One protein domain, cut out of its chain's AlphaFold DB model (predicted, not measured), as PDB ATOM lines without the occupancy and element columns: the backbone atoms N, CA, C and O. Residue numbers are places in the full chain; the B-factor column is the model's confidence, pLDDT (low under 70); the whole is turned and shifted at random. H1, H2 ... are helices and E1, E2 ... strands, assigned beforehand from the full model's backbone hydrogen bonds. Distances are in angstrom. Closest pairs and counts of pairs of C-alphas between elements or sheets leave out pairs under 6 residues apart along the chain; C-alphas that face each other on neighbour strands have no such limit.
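Overview. This is residues 2 to 42 and 261 to 324 of the 450 residues of an uncharacterized protein of Orbilia oligospora (UniProt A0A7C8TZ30). A small twisted sheet of three strands is covered on one face by the helix H3, which runs along the strands, while the helix H1 packs beside the edge strand E1. The helix H2 leads away from the sheet, and its residues 36 to 42 stick out at one end of the longest axis. The printed part has 105 residues, with three named helices and three named strands in the order H1 E1 H2 E2 H3 E3. The sheet is mixed, in the order E1 E3 E2, and the class is mixed, helices and strands. The whole is compact, with a radius of gyration of the C-alphas of 14.6 A, yet elongated, spanning 47 by 30 by 29 A.

Along the chain. The strands are E1, residues 22 to 25, 9.6 A from first to last C-alpha; E3, residues 318 to 323, 16.0 A; and E2, residues 271 to 275, 13.6 A. H3 is residues 276 to 291, 22.7 A. H1 is residues 2 to 14, 18.6 A, beginning at C-alpha 2 at (153.722, 110.465, 109.399). H2 is residues 28 to 42, 20.9 A, ending at C-alpha 42 at (161.166, 102.235, 121.538). E3 ends at C-alpha 323 at (162.073, 126.845, 111.502).

Arrangement. The inner strand E3 is parallel to E1, with N 23 and O 320 at 2.8 A, within hydrogen-bond range. E3 is antiparallel to E2, with N 321 and O 272 at 2.8 A, within hydrogen-bond range. The sheet is only just strongly twisted, its C-alphas up to 4.3 A off the best plane. H3 is on the sheet at a height of 12.1 A, over E1 and E3, and runs along the strands, at 7 degrees to E3 on the local plane. H1 is on the sheet too, but at the sheet's level; its closest C-alphas to E1 are those of Ser 13 and Val 23, 5.1 A apart. H1, with residue 2 alone, only just touches H3, with 3 pairs of C-alphas within 8 A; the closest, those of Ala 2 and Ile 287, are 6.3 A apart. H2 is not on the sheet, and is close to H3 but not clearly touching, the closest C-alphas, those of Ala 28 and Leu 286, being 7.5 A apart. In H1, H2 and H3 every O i to N i+4 pair is within hydrogen-bond range.

Size, cuts and confidence. The two C-alphas farthest apart are those of Lys 42 and Asp 311, 48.8 A. Residues 43 to 260 are not printed, and C-alphas 42 and 261 are 32.5 A apart across the cut. The link from H3 to E3, residues 292 to 317, is long. The mean pLDDT of the printed part is 74.3, and it is under 70 at residues 12 to 22, 261 to 270, 309 to 316 and 323 to 324.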
ATOM      1  N   ALA A   2     154.140 109.299 110.195       72.38
ATOM      2  CA  ALA A   2     153.722 110.465 109.399       72.38
ATOM      3  C   ALA A   2     152.483 111.221 109.921       72.38
ATOM      4  O   ALA A   2     152.535 112.434 110.098       72.38
ATOM      5  N   LYS A   3     151.402 110.509 110.270       76.75
ATOM      6  CA  LYS A   3     150.206 111.118 110.881       76.75
ATOM      7  C   LYS A   3     150.520 111.961 112.131       76.75
ATOM      8  O   LYS A   3     149.970 113.042 112.286       76.75
ATOM      9  N   TRP A   4     151.411 111.490 113.006       75.00
ATOM     10  CA  TRP A   4     151.779 112.221 114.225       75.00
ATOM     11  C   TRP A   4     152.652 113.438 113.933       75.00
ATOM     12  O   TRP A   4     152.492 114.453 114.598       75.00
ATOM     13  N   ILE A   5     153.526 113.364 112.925       73.19
ATOM     14  CA  ILE A   5     154.315 114.516 112.459       73.19
ATOM     15  C   ILE A   5     153.372 115.624 111.970       73.19
ATOM     16  O   ILE A   5     153.529 116.781 112.345       73.19
ATOM     17  N   GLN A   6     152.342 115.263 111.197       72.25
ATOM     18  CA  GLN A   6     151.321 116.211 110.743       72.25
ATOM     19  C   GLN A   6     150.529 116.817 111.911       72.25
ATOM     20  O   GLN A   6     150.354 118.032 111.971       72.25
ATOM     21  N   GLU A   7     150.062 115.991 112.850       75.38
ATOM     22  CA  GLU A   7     149.320 116.459 114.029       75.38
ATOM     23  C   GLU A   7     150.172 117.385 114.914       75.38
ATOM     24  O   GLU A   7     149.681 118.432 115.341       75.38
ATOM     25  N   ALA A   8     151.450 117.052 115.129       73.56
ATOM     26  CA  ALA A   8     152.388 117.857 115.907       73.56
ATOM     27  C   ALA A   8     152.672 119.214 115.245       73.56
ATOM     28  O   ALA A   8     152.532 120.247 115.896       73.56
ATOM     29  N   ALA A   9     152.969 119.236 113.940       70.06
ATOM     30  CA  ALA A   9     153.206 120.477 113.198       70.06
ATOM     31  C   ALA A   9     151.979 121.411 113.214       70.06
ATOM     32  O   ALA A   9     152.101 122.630 113.390       70.06
ATOM     33  N   VAL A  10     150.771 120.846 113.097       70.25
ATOM     34  CA  VAL A  10     149.517 121.603 113.217       70.25
ATOM     35  C   VAL A  10     149.338 122.148 114.635       70.25
ATOM     36  O   VAL A  10     148.987 123.317 114.795       70.25
ATOM     37  N   GLN A  11     149.582 121.338 115.667       71.88
ATOM     38  CA  GLN A  11     149.453 121.760 117.063       71.88
ATOM     39  C   GLN A  11     150.433 122.886 117.420       71.88
ATOM     40  O   GLN A  11     150.049 123.849 118.091       71.88
ATOM     41  N   ASP A  12     151.672 122.790 116.946       68.19
ATOM     42  CA  ASP A  12     152.696 123.816 117.119       68.19
ATOM     43  C   ASP A  12     152.283 125.126 116.439       68.19
ATOM     44  O   ASP A  12     152.370 126.195 117.047       68.19
ATOM     45  N   SER A  13     151.707 125.045 115.238       65.25
ATOM     46  CA  SER A  13     151.216 126.207 114.486       65.25
ATOM     47  C   SER A  13     149.953 126.846 115.098       65.25
ATOM     48  O   SER A  13     149.758 128.058 115.018       65.25
ATOM     49  N   GLN A  14     149.108 126.081 115.804       63.25
ATOM     50  CA  GLN A  14     147.901 126.604 116.471       63.25
ATOM     51  C   GLN A  14     148.194 127.557 117.645       63.25
ATOM     52  O   GLN A  14     147.320 128.333 118.042       63.25
ATOM     53  N   ARG A  15     149.413 127.546 118.203       57.72
ATOM     54  CA  ARG A  15     149.796 128.412 119.335       57.72
ATOM     55  C   ARG A  15     149.924 129.898 118.973       57.72
ATOM     56  O   ARG A  15     150.125 130.715 119.875       57.72
ATOM     57  N   PHE A  16     149.791 130.267 117.697       54.38
ATOM     58  CA  PHE A  16     150.149 131.599 117.194       54.38
ATOM     59  C   PHE A  16     148.983 132.544 116.865       54.38
ATOM     60  O   PHE A  16     149.224 133.696 116.524       54.38
ATOM     61  N   GLY A  17     147.735 132.145 117.137       49.47
ATOM     62  CA  GLY A  17     146.558 133.013 116.996       49.47
ATOM     63  C   GLY A  17     146.135 133.244 115.538       49.47
ATOM     64  O   GLY A  17     146.921 133.136 114.611       49.47
ATOM     65  N   TYR A  18     144.856 133.561 115.323       47.09
ATOM     66  CA  TYR A  18     144.252 133.649 113.981       47.09
ATOM     67  C   TYR A  18     144.694 134.862 113.141       47.09
ATOM     68  O   TYR A  18     144.289 134.969 111.985       47.09
ATOM     69  N   SER A  19     145.433 135.812 113.719       52.22
ATOM     70  CA  SER A  19     145.767 137.086 113.070       52.22
ATOM     71  C   SER A  19     147.070 137.074 112.271       52.22
ATOM     72  O   SER A  19     147.224 137.961 111.438       52.22
ATOM     73  N   ASP A  20     147.953 136.093 112.486       55.62
ATOM     74  CA  ASP A  20     149.202 135.934 111.734       55.62
ATOM     75  C   ASP A  20     149.229 134.542 111.072       55.62
ATOM     76  O   ASP A  20     149.088 133.541 111.779       55.62
ATOM     77  N   PRO A  21     149.395 134.435 109.738       60.97
ATOM     78  CA  PRO A  21     149.518 133.165 109.021       60.97
ATOM     79  C   PRO A  21     150.923 132.580 109.224       60.97
ATOM     80  O   PRO A  21     151.702 132.443 108.281       60.97
ATOM     81  N   MET A  22     151.260 132.309 110.482       65.62
ATOM     82  CA  MET A  22     152.565 131.822 110.893       65.62
ATOM     83  C   MET A  22     152.527 130.307 111.066       65.62
ATOM     84  O   MET A  22     151.671 129.779 111.781       65.62
ATOM     85  N   VAL A  23     153.455 129.610 110.419       70.25
ATOM     86  CA  VAL A  23     153.515 128.148 110.396       70.25
ATOM     87  C   VAL A  23     154.876 127.687 110.896       70.25
ATOM     88  O   VAL A  23     155.909 128.136 110.401       70.25
ATOM     89  N   ILE A  24     154.881 126.787 111.882       72.00
ATOM     90  CA  ILE A  24     156.115 126.119 112.301       72.00
ATOM     91  C   ILE A  24     156.403 124.991 111.315       72.00
ATOM     92  O   ILE A  24     155.583 124.091 111.132       72.00
ATOM     93  N   VAL A  25     157.583 125.036 110.709       73.12
ATOM     94  CA  VAL A  25     158.049 124.042 109.750       73.12
ATOM     95  C   VAL A  25     158.882 122.999 110.473       73.12
ATOM     96  O   VAL A  25     159.824 123.329 111.192       73.12
ATOM     97  N   TRP A  26     158.538 121.730 110.265       78.25
ATOM     98  CA  TRP A  26     159.431 120.622 110.583       78.25
ATOM     99  C   TRP A  26     160.174 120.244 109.309       78.25
ATOM    100  O   TRP A  26     159.610 119.622 108.411       78.25
ATOM    101  N   ASP A  27     161.429 120.654 109.214       77.38
ATOM    102  CA  ASP A  27     162.282 120.307 108.088       77.38
ATOM    103  C   ASP A  27     162.717 118.828 108.132       77.38
ATOM    104  O   ASP A  27     162.434 118.078 109.079       77.38
ATOM    105  N   ALA A  28     163.433 118.397 107.093       81.12
ATOM    106  CA  ALA A  28     163.982 117.048 107.007       81.12
ATOM    107  C   ALA A  28     164.823 116.668 108.243       81.12
ATOM    108  O   ALA A  28     164.709 115.547 108.745       81.12
ATOM    109  N   TRP A  29     165.623 117.603 108.774       79.69
ATOM    110  CA  TRP A  29     166.473 117.370 109.945       79.69
ATOM    111  C   TRP A  29     165.661 117.161 111.221       79.69
ATOM    112  O   TRP A  29     165.980 116.274 112.016       79.69
ATOM    113  N   THR A  30     164.602 117.943 111.418       79.75
ATOM    114  CA  THR A  30     163.689 117.820 112.558       79.75
ATOM    115  C   THR A  30     162.954 116.485 112.522       79.75
ATOM    116  O   THR A  30     162.894 115.785 113.538       79.75
ATOM    117  N   ILE A  31     162.456 116.081 111.350       83.44
ATOM    118  CA  ILE A  31     161.813 114.773 111.167       83.44
ATOM    119  C   ILE A  31     162.802 113.639 111.461       83.44
ATOM    120  O   ILE A  31     162.473 112.721 112.214       83.44
ATOM    121  N   GLU A  32     164.027 113.714 110.931       84.31
ATOM    122  CA  GLU A  32     165.066 112.712 111.182       84.31
ATOM    123  C   GLU A  32     165.449 112.638 112.672       84.31
ATOM    124  O   GLU A  32     165.627 111.545 113.220       84.31
ATOM    125  N   PHE A  33     165.555 113.786 113.347       84.75
ATOM    126  CA  PHE A  33     165.829 113.860 114.780       84.75
ATOM    127  C   PHE A  33     164.753 113.129 115.590       84.75
ATOM    128  O   PHE A  33     165.082 112.250 116.392       84.75
ATOM    129  N   VAL A  34     163.479 113.460 115.357       84.50
ATOM    130  CA  VAL A  34     162.347 112.875 116.090       84.50
ATOM    131  C   VAL A  34     162.219 111.383 115.803       84.50
ATOM    132  O   VAL A  34     162.033 110.598 116.732       84.50
ATOM    133  N   ASP A  35     162.384 110.959 114.550       86.38
ATOM    134  CA  ASP A  35     162.353 109.543 114.178       86.38
ATOM    135  C   ASP A  35     163.445 108.735 114.902       86.38
ATOM    136  O   ASP A  35     163.155 107.700 115.514       86.38
ATOM    137  N   LYS A  36     164.691 109.230 114.917       88.00
ATOM    138  CA  LYS A  36     165.793 108.579 115.645       88.00
ATOM    139  C   LYS A  36     165.555 108.553 117.150       88.00
ATOM    140  O   LYS A  36     165.827 107.534 117.786       88.00
ATOM    141  N   GLU A  37     165.055 109.644 117.722       88.00
ATOM    142  CA  GLU A  37     164.764 109.741 119.151       88.00
ATOM    143  C   GLU A  37     163.666 108.755 119.573       88.00
ATOM    144  O   GLU A  37     163.869 107.960 120.494       88.00
ATOM    145  N   LEU A  38     162.547 108.709 118.848       88.75
ATOM    146  CA  LEU A  38     161.457 107.770 119.117       88.75
ATOM    147  C   LEU A  38     161.887 106.310 118.930       88.75
ATOM    148  O   LEU A  38     161.500 105.451 119.726       88.75
ATOM    149  N   LYS A  39     162.717 106.009 117.922       90.81
ATOM    150  CA  LYS A  39     163.299 104.669 117.739       90.81
ATOM    151  C   LYS A  39     164.218 104.286 118.900       90.81
ATOM    152  O   LYS A  39     164.151 103.148 119.360       90.81
ATOM    153  N   ALA A  40     165.032 105.215 119.409       91.56
ATOM    154  CA  ALA A  40     165.889 104.967 120.567       91.56
ATOM    155  C   ALA A  40     165.060 104.627 121.817       91.56
ATOM    156  O   ALA A  40     165.318 103.604 122.456       91.56
ATOM    157  N   TYR A  41     164.023 105.421 122.113       92.56
ATOM    158  CA  TYR A  41     163.080 105.135 123.197       92.56
ATOM    159  C   TYR A  41     162.409 103.768 123.030       92.56
ATOM    160  O   TYR A  41     162.431 102.951 123.951       92.56
ATOM    161  N   LYS A  42     161.858 103.493 121.840       93.38
ATOM    162  CA  LYS A  42     161.166 102.235 121.538       93.38
ATOM    163  C   LYS A  42     162.063 101.018 121.764       93.38
ATOM    164  O   LYS A  42     161.648 100.096 122.460       93.38
ATOM    165  N   GLU A 261     163.739 133.293 118.649       50.12
ATOM    166  CA  GLU A 261     164.640 134.365 118.260       50.12
ATOM    167  C   GLU A 261     164.276 134.778 116.831       50.12
ATOM    168  O   GLU A 261     164.315 133.966 115.914       50.12
ATOM    169  N   VAL A 262     163.914 136.057 116.648       52.22
ATOM    170  CA  VAL A 262     163.770 136.707 115.324       52.22
ATOM    171  C   VAL A 262     165.038 136.527 114.490       52.22
ATOM    172  O   VAL A 262     165.023 136.728 113.288       52.22
ATOM    173  N   THR A 263     166.140 136.157 115.134       53.41
ATOM    174  CA  THR A 263     167.404 135.847 114.505       53.41
ATOM    175  C   THR A 263     167.832 134.409 114.797       53.41
ATOM    176  O   THR A 263     167.737 133.982 115.942       53.41
ATOM    177  N   ASP A 264     168.344 133.680 113.811       53.50
ATOM    178  CA  ASP A 264     168.977 132.372 113.982       53.50
ATOM    179  C   ASP A 264     170.257 132.443 114.849       53.50
ATOM    180  O   ASP A 264     170.674 133.504 115.323       53.50
ATOM    181  N   TYR A 265     170.935 131.302 115.031       46.44
ATOM    182  CA  TYR A 265     172.194 131.215 115.790       46.44
ATOM    183  C   TYR A 265     173.308 132.151 115.267       46.44
ATOM    184  O   TYR A 265     174.217 132.509 116.018       46.44
ATOM    185  N   TYR A 266     173.243 132.558 113.996       52.53
ATOM    186  CA  TYR A 266     174.200 133.450 113.341       52.53
ATOM    187  C   TYR A 266     173.756 134.920 113.332       52.53
ATOM    188  O   TYR A 266     174.505 135.776 112.856       52.53
ATOM    189  N   GLY A 267     172.582 135.238 113.884       55.50
ATOM    190  CA  GLY A 267     172.040 136.592 113.906       55.50
ATOM    191  C   GLY A 267     171.227 136.979 112.661       55.50
ATOM    192  O   GLY A 267     170.950 138.165 112.496       55.50
ATOM    193  N   GLN A 268     170.866 136.031 111.788       59.19
ATOM    194  CA  GLN A 268     170.088 136.264 110.558       59.19
ATOM    195  C   GLN A 268     168.590 136.124 110.798       59.19
ATOM    196  O   GLN A 268     168.213 135.300 111.614       59.19
ATOM    197  N   ASP A 269     167.740 136.876 110.088       61.62
ATOM    198  CA  ASP A 269     166.283 136.801 110.273       61.62
ATOM    199  C   ASP A 269     165.775 135.361 110.090       61.62
ATOM    200  O   ASP A 269     165.964 134.749 109.040       61.62
ATOM    201  N   SER A 270     165.170 134.799 111.135       64.44
ATOM    202  CA  SER A 270     164.602 133.448 111.107       64.44
ATOM    203  C   SER A 270     163.229 133.415 110.434       64.44
ATOM    204  O   SER A 270     162.736 132.336 110.104       64.44
ATOM    205  N   ARG A 271     162.609 134.585 110.222       70.00
ATOM    206  CA  ARG A 271     161.303 134.716 109.577       70.00
ATOM    207  C   ARG A 271     161.476 134.652 108.078       70.00
ATOM    208  O   ARG A 271     162.113 135.513 107.476       70.00
ATOM    209  N   LYS A 272     160.837 133.662 107.474       77.44
ATOM    210  CA  LYS A 272     160.874 133.449 106.034       77.44
ATOM    211  C   LYS A 272     159.461 133.437 105.492       77.44
ATOM    212  O   LYS A 272     158.526 133.023 106.171       77.44
ATOM    213  N   LYS A 273     159.283 133.933 104.275       82.12
ATOM    214  CA  LYS A 273     157.983 133.944 103.606       82.12
ATOM    215  C   LYS A 273     157.997 132.979 102.445       82.12
ATOM    216  O   LYS A 273     158.938 132.996 101.662       82.12
ATOM    217  N   VAL A 274     156.936 132.200 102.326       81.50
ATOM    218  CA  VAL A 274     156.719 131.245 101.236       81.50
ATOM    219  C   VAL A 274     155.308 131.417 100.690       81.50
ATOM    220  O   VAL A 274     154.387 131.830 101.410       81.50
ATOM    221  N   LEU A 275     155.110 131.087  99.416       83.19
ATOM    222  CA  LEU A 275     153.767 131.021  98.852       83.19
ATOM    223  C   LEU A 275     152.999 129.863  99.497       83.19
ATOM    224  O   LEU A 275     153.519 128.762  99.668       83.19
ATOM    225  N   THR A 276     151.728 130.102  99.832       79.38
ATOM    226  CA  THR A 276     150.873 129.110 100.512       79.38
ATOM    227  C   THR A 276     150.826 127.791  99.744       79.38
ATOM    228  O   THR A 276     150.900 126.717 100.334       79.38
ATOM    229  N   LYS A 277     150.697 127.872  98.415       82.12
ATOM    230  CA  LYS A 277     150.624 126.702  97.541       82.12
ATOM    231  C   LYS A 277     151.911 125.875  97.613       82.12
ATOM    232  O   LYS A 277     151.833 124.677  97.870       82.12
ATOM    233  N   ASP A 278     153.059 126.526  97.457       84.19
ATOM    234  CA  ASP A 278     154.367 125.865  97.431       84.19
ATOM    235  C   ASP A 278     154.690 125.228  98.783       84.19
ATOM    236  O   ASP A 278     155.204 124.114  98.832       84.19
ATOM    237  N   TYR A 279     154.297 125.875  99.886       83.88
ATOM    238  CA  TYR A 279     154.387 125.288 101.221       83.88
ATOM    239  C   TYR A 279     153.619 123.963 101.329       83.88
ATOM    240  O   TYR A 279     154.186 122.961 101.763       83.88
ATOM    241  N   TYR A 280     152.340 123.935 100.933       82.50
ATOM    242  CA  TYR A 280     151.531 122.717 101.035       82.50
ATOM    243  C   TYR A 280     152.026 121.610 100.097       82.50
ATOM    244  O   TYR A 280     152.060 120.453 100.513       82.50
ATOM    245  N   GLU A 281     152.444 121.945  98.872       87.38
ATOM    246  CA  GLU A 281     153.010 120.978  97.919       87.38
ATOM    247  C   GLU A 281     154.332 120.385  98.434       87.38
ATOM    248  O   GLU A 281     154.541 119.170  98.379       87.38
ATOM    249  N   ALA A 282     155.207 121.221  98.996       87.81
ATOM    250  CA  ALA A 282     156.459 120.788  99.602       87.81
ATOM    251  C   ALA A 282     156.236 119.929 100.850       87.81
ATOM    252  O   ALA A 282     156.888 118.899 101.016       87.81
ATOM    253  N   TRP A 283     155.280 120.300 101.702       85.38
ATOM    254  CA  TRP A 283     154.923 119.514 102.879       85.38
ATOM    255  C   TRP A 283     154.342 118.144 102.504       85.38
ATOM    256  O   TRP A 283     154.746 117.127 103.067       85.38
ATOM    257  N   GLU A 284     153.435 118.084 101.524       87.56
ATOM    258  CA  GLU A 284     152.892 116.817 101.018       87.56
ATOM    259  C   GLU A 284     154.004 115.926 100.452       87.56
ATOM    260  O   GLU A 284     154.075 114.740 100.785       87.56
ATOM    261  N   LYS A 285     154.927 116.506  99.672       91.06
ATOM    262  CA  LYS A 285     156.106 115.801  99.160       91.06
ATOM    263  C   LYS A 285     156.979 115.253 100.292       91.06
ATOM    264  O   LYS A 285     157.315 114.073 100.256       91.06
ATOM    265  N   LEU A 286     157.308 116.066 101.297       88.75
ATOM    266  CA  LEU A 286     158.150 115.664 102.430       88.75
ATOM    267  C   LEU A 286     157.535 114.492 103.208       88.75
ATOM    268  O   LEU A 286     158.226 113.530 103.548       88.75
ATOM    269  N   ILE A 287     156.225 114.544 103.466       87.19
ATOM    270  CA  ILE A 287     155.518 113.456 104.146       87.19
ATOM    271  C   ILE A 287     155.514 112.185 103.295       87.19
ATOM    272  O   ILE A 287     155.763 111.108 103.833       87.19
ATOM    273  N   LEU A 288     155.277 112.289 101.985       89.69
ATOM    274  CA  LEU A 288     155.327 111.137 101.080       89.69
ATOM    275  C   LEU A 288     156.728 110.520 101.008       89.69
ATOM    276  O   LEU A 288     156.845 109.295 100.999       89.69
ATOM    277  N   GLU A 289     157.785 111.335 100.969       91.50
ATOM    278  CA  GLU A 289     159.169 110.850 101.020       91.50
ATOM    279  C   GLU A 289     159.416 110.064 102.311       91.50
ATOM    280  O   GLU A 289     159.905 108.934 102.262       91.50
ATOM    281  N   TYR A 290     158.988 110.605 103.456       87.75
ATOM    282  CA  TYR A 290     159.106 109.933 104.748       87.75
ATOM    283  C   TYR A 290     158.293 108.628 104.823       87.75
ATOM    284  O   TYR A 290     158.806 107.605 105.269       87.75
ATOM    285  N   GLU A 291     157.033 108.624 104.375       88.81
ATOM    286  CA  GLU A 291     156.169 107.431 104.398       88.81
ATOM    287  C   GLU A 291     156.693 106.288 103.525       88.81
ATOM    288  O   GLU A 291     156.437 105.120 103.824       88.81
ATOM    289  N   ASN A 292     157.419 106.618 102.458       90.81
ATOM    290  CA  ASN A 292     157.991 105.650 101.531       90.81
ATOM    291  C   ASN A 292     159.448 105.270 101.867       90.81
ATOM    292  O   ASN A 292     160.096 104.632 101.034       90.81
ATOM    293  N   ASP A 293     159.963 105.649 103.046       87.38
ATOM    294  CA  ASP A 293     161.362 105.449 103.463       87.38
ATOM    295  C   ASP A 293     162.378 105.982 102.420       87.38
ATOM    296  O   ASP A 293     163.410 105.362 102.140       87.38
ATOM    297  N   GLN A 294     162.071 107.123 101.795       90.75
ATOM    298  CA  GLN A 294     162.935 107.799 100.825       90.75
ATOM    299  C   GLN A 294     163.841 108.833 101.508       90.75
ATOM    300  O   GLN A 294     163.636 109.216 102.659       90.75
ATOM    301  N   GLU A 295     164.869 109.291 100.791       88.81
ATOM    302  CA  GLU A 295     165.657 110.450 101.216       88.81
ATOM    303  C   GLU A 295     164.756 111.692 101.244       88.81
ATOM    304  O   GLU A 295     164.035 111.950 100.281       88.81
ATOM    305  N   LEU A 296     164.782 112.438 102.352       88.44
ATOM    306  CA  LEU A 296     164.001 113.663 102.514       88.44
ATOM    307  C   LEU A 296     164.708 114.790 101.753       88.44
ATOM    308  O   LEU A 296     165.784 115.225 102.161       88.44
ATOM    309  N   THR A 297     164.133 115.231 100.633       88.81
ATOM    310  CA  THR A 297     164.780 116.186  99.710       88.81
ATOM    311  C   THR A 297     164.205 117.593  99.770       88.81
ATOM    312  O   THR A 297     164.686 118.485  99.074       88.81
ATOM    313  N   VAL A 298     163.141 117.797 100.545       87.62
ATOM    314  CA  VAL A 298     162.480 119.098 100.664       87.62
ATOM    315  C   VAL A 298     163.301 120.030 101.550       87.62
ATOM    316  O   VAL A 298     163.488 119.756 102.735       87.62
ATOM    317  N   ASP A 299     163.726 121.150 100.969       85.00
ATOM    318  CA  ASP A 299     164.277 122.301 101.675       85.00
ATOM    319  C   ASP A 299     163.303 123.477 101.530       85.00
ATOM    320  O   ASP A 299     163.000 123.922 100.421       85.00
ATOM    321  N   PHE A 300     162.765 123.955 102.652       80.69
ATOM    322  CA  PHE A 300     161.840 125.088 102.646       80.69
ATOM    323  C   PHE A 300     162.552 126.416 102.364       80.69
ATOM    324  O   PHE A 300     161.883 127.387 102.016       80.69
ATOM    325  N   GLU A 301     163.887 126.461 102.457       79.38
ATOM    326  CA  GLU A 301     164.682 127.641 102.120       79.38
ATOM    327  C   GLU A 301     164.611 127.991 100.638       79.38
ATOM    328  O   GLU A 301     164.471 129.162 100.265       79.38
ATOM    329  N   ASP A 302     164.634 126.969  99.788       82.88
ATOM    330  CA  ASP A 302     164.549 127.114  98.336       82.88
ATOM    331  C   ASP A 302     163.193 127.687  97.891       82.88
ATOM    332  O   ASP A 302     163.071 128.217  96.790       82.88
ATOM    333  N   LEU A 303     162.172 127.603  98.752       81.94
ATOM    334  CA  LEU A 303     160.805 128.064  98.485       81.94
ATOM    335  C   LEU A 303     160.546 129.487  98.987       81.94
ATOM    336  O   LEU A 303     159.423 129.990  98.880       81.94
ATOM    337  N   THR A 304     161.546 130.123  99.597       81.81
ATOM    338  CA  THR A 304     161.385 131.471 100.135       81.81
ATOM    339  C   THR A 304     161.219 132.493  99.018       81.81
ATOM    340  O   THR A 304     161.833 132.384  97.959       81.81
ATOM    341  N   LEU A 305     160.420 133.533  99.264       77.56
ATOM    342  CA  LEU A 305     160.214 134.624  98.301       77.56
ATOM    343  C   LEU A 305     161.523 135.332  97.908       77.56
ATOM    344  O   LEU A 305     161.586 135.951  96.855       77.56
ATOM    345  N   GLU A 306     162.570 135.234  98.729       76.25
ATOM    346  CA  GLU A 306     163.902 135.762  98.411       76.25
ATOM    347  C   GLU A 306     164.615 134.966  97.303       76.25
ATOM    348  O   GLU A 306     165.486 135.509  96.623       76.25
ATOM    349  N   ASN A 307     164.225 133.703  97.102       73.88
ATOM    350  CA  ASN A 307     164.835 132.758  96.166       73.88
ATOM    351  C   ASN A 307     163.978 132.490  94.911       73.88
ATOM    352  O   ASN A 307     164.407 131.734  94.035       73.88
ATOM    353  N   ILE A 308     162.798 133.111  94.789       70.62
ATOM    354  CA  ILE A 308     161.871 132.945  93.655       70.62
ATOM    355  C   ILE A 308     161.864 134.222  92.789       70.62
ATOM    356  O   ILE A 308     161.870 135.336  93.308       70.62
ATOM    357  N   ASP A 309     161.852 134.079  91.457       63.06
ATOM    358  CA  ASP A 309     161.778 135.215  90.522       63.06
ATOM    359  C   ASP A 309     160.405 135.928  90.600       63.06
ATOM    360  O   ASP A 309     159.350 135.296  90.539       63.06
ATOM    361  N   SER A 310     160.424 137.266  90.686       54.47
ATOM    362  CA  SER A 310     159.314 138.167  91.066       54.47
ATOM    363  C   SER A 310     158.088 138.230  90.135       54.47
ATOM    364  O   SER A 310     157.233 139.100  90.302       54.47
ATOM    365  N   ASP A 311     157.997 137.376  89.117       57.47
ATOM    366  CA  ASP A 311     156.970 137.493  88.069       57.47
ATOM    367  C   ASP A 311     155.648 136.767  88.410       57.47
ATOM    368  O   ASP A 311     154.650 136.973  87.718       57.47
ATOM    369  N   ASP A 312     155.603 135.984  89.499       53.88
ATOM    370  CA  ASP A 312     154.433 135.196  89.943       53.88
ATOM    371  C   ASP A 312     153.673 135.797  91.156       53.88
ATOM    372  O   ASP A 312     152.734 135.192  91.680       53.88
ATOM    373  N   GLU A 313     154.016 137.018  91.594       53.12
ATOM    374  CA  GLU A 313     153.469 137.653  92.814       53.12
ATOM    375  C   GLU A 313     151.964 138.003  92.764       53.12
ATOM    376  O   GLU A 313     151.397 138.448  93.764       53.12
ATOM    377  N   SER A 314     151.270 137.854  91.629       52.72
ATOM    378  CA  SER A 314     149.998 138.570  91.457       52.72
ATOM    379  C   SER A 314     148.723 137.905  91.992       52.72
ATOM    380  O   SER A 314     147.699 138.584  91.955       52.72
ATOM    381  N   GLU A 315     148.705 136.659  92.497       53.94
ATOM    382  CA  GLU A 315     147.434 136.030  92.957       53.94
ATOM    383  C   GLU A 315     147.494 135.042  94.151       53.94
ATOM    384  O   GLU A 315     146.452 134.496  94.520       53.94
ATOM    385  N   ASN A 316     148.634 134.819  94.819       60.50
ATOM    386  CA  ASN A 316     148.739 133.776  95.857       60.50
ATOM    387  C   ASN A 316     148.846 134.334  97.288       60.50
ATOM    388  O   ASN A 316     149.531 135.318  97.542       60.50
ATOM    389  N   SER A 317     148.176 133.687  98.250       71.88
ATOM    390  CA  SER A 317     148.338 133.988  99.677       71.88
ATOM    391  C   SER A 317     149.736 133.589 100.168       71.88
ATOM    392  O   SER A 317     150.284 132.573  99.736       71.88
ATOM    393  N   GLU A 318     150.299 134.335 101.116       77.12
ATOM    394  CA  GLU A 318     151.613 134.060 101.722       77.12
ATOM    395  C   GLU A 318     151.472 133.404 103.103       77.12
ATOM    396  O   GLU A 318     150.498 133.650 103.825       77.12
ATOM    397  N   HIS A 319     152.456 132.591 103.483       75.56
ATOM    398  CA  HIS A 319     152.658 132.119 104.855       75.56
ATOM    399  C   HIS A 319     154.025 132.576 105.360       75.56
ATOM    400  O   HIS A 319     155.012 132.553 104.624       75.56
ATOM    401  N   GLU A 320     154.075 132.988 106.625       76.00
ATOM    402  CA  GLU A 320     155.335 133.193 107.333       76.00
ATOM    403  C   GLU A 320     155.742 131.851 107.942       76.00
ATOM    404  O   GLU A 320     155.059 131.327 108.822       76.00
ATOM    405  N   ILE A 321     156.825 131.265 107.449       75.00
ATOM    406  CA  ILE A 321     157.374 130.021 107.973       75.00
ATOM    407  C   ILE A 321     158.475 130.296 108.984       75.00
ATOM    408  O   ILE A 321     159.289 131.209 108.831       75.00
ATOM    409  N   TRP A 322     158.460 129.492 110.040       71.50
ATOM    410  CA  TRP A 322     159.430 129.525 111.121       71.50
ATOM    411  C   TRP A 322     160.031 128.138 111.259       71.50
ATOM    412  O   TRP A 322     159.311 127.166 111.493       71.50
ATOM    413  N   ASP A 323     161.348 128.053 111.134       65.19
ATOM    414  CA  ASP A 323     162.073 126.845 111.502       65.19
ATOM    415  C   ASP A 323     161.948 126.636 113.025       65.19
ATOM    416  O   ASP A 323     162.051 127.579 113.821       65.19
ATOM    417  N   LEU A 324     161.728 125.386 113.441       60.41
ATOM    418  CA  LEU A 324     161.740 124.953 114.841       60.41
ATOM    419  C   LEU A 324     163.101 125.222 115.529       60.41
ATOM    420  O   LEU A 324     163.213 125.144 116.758       60.41
TER     421      LEU A 324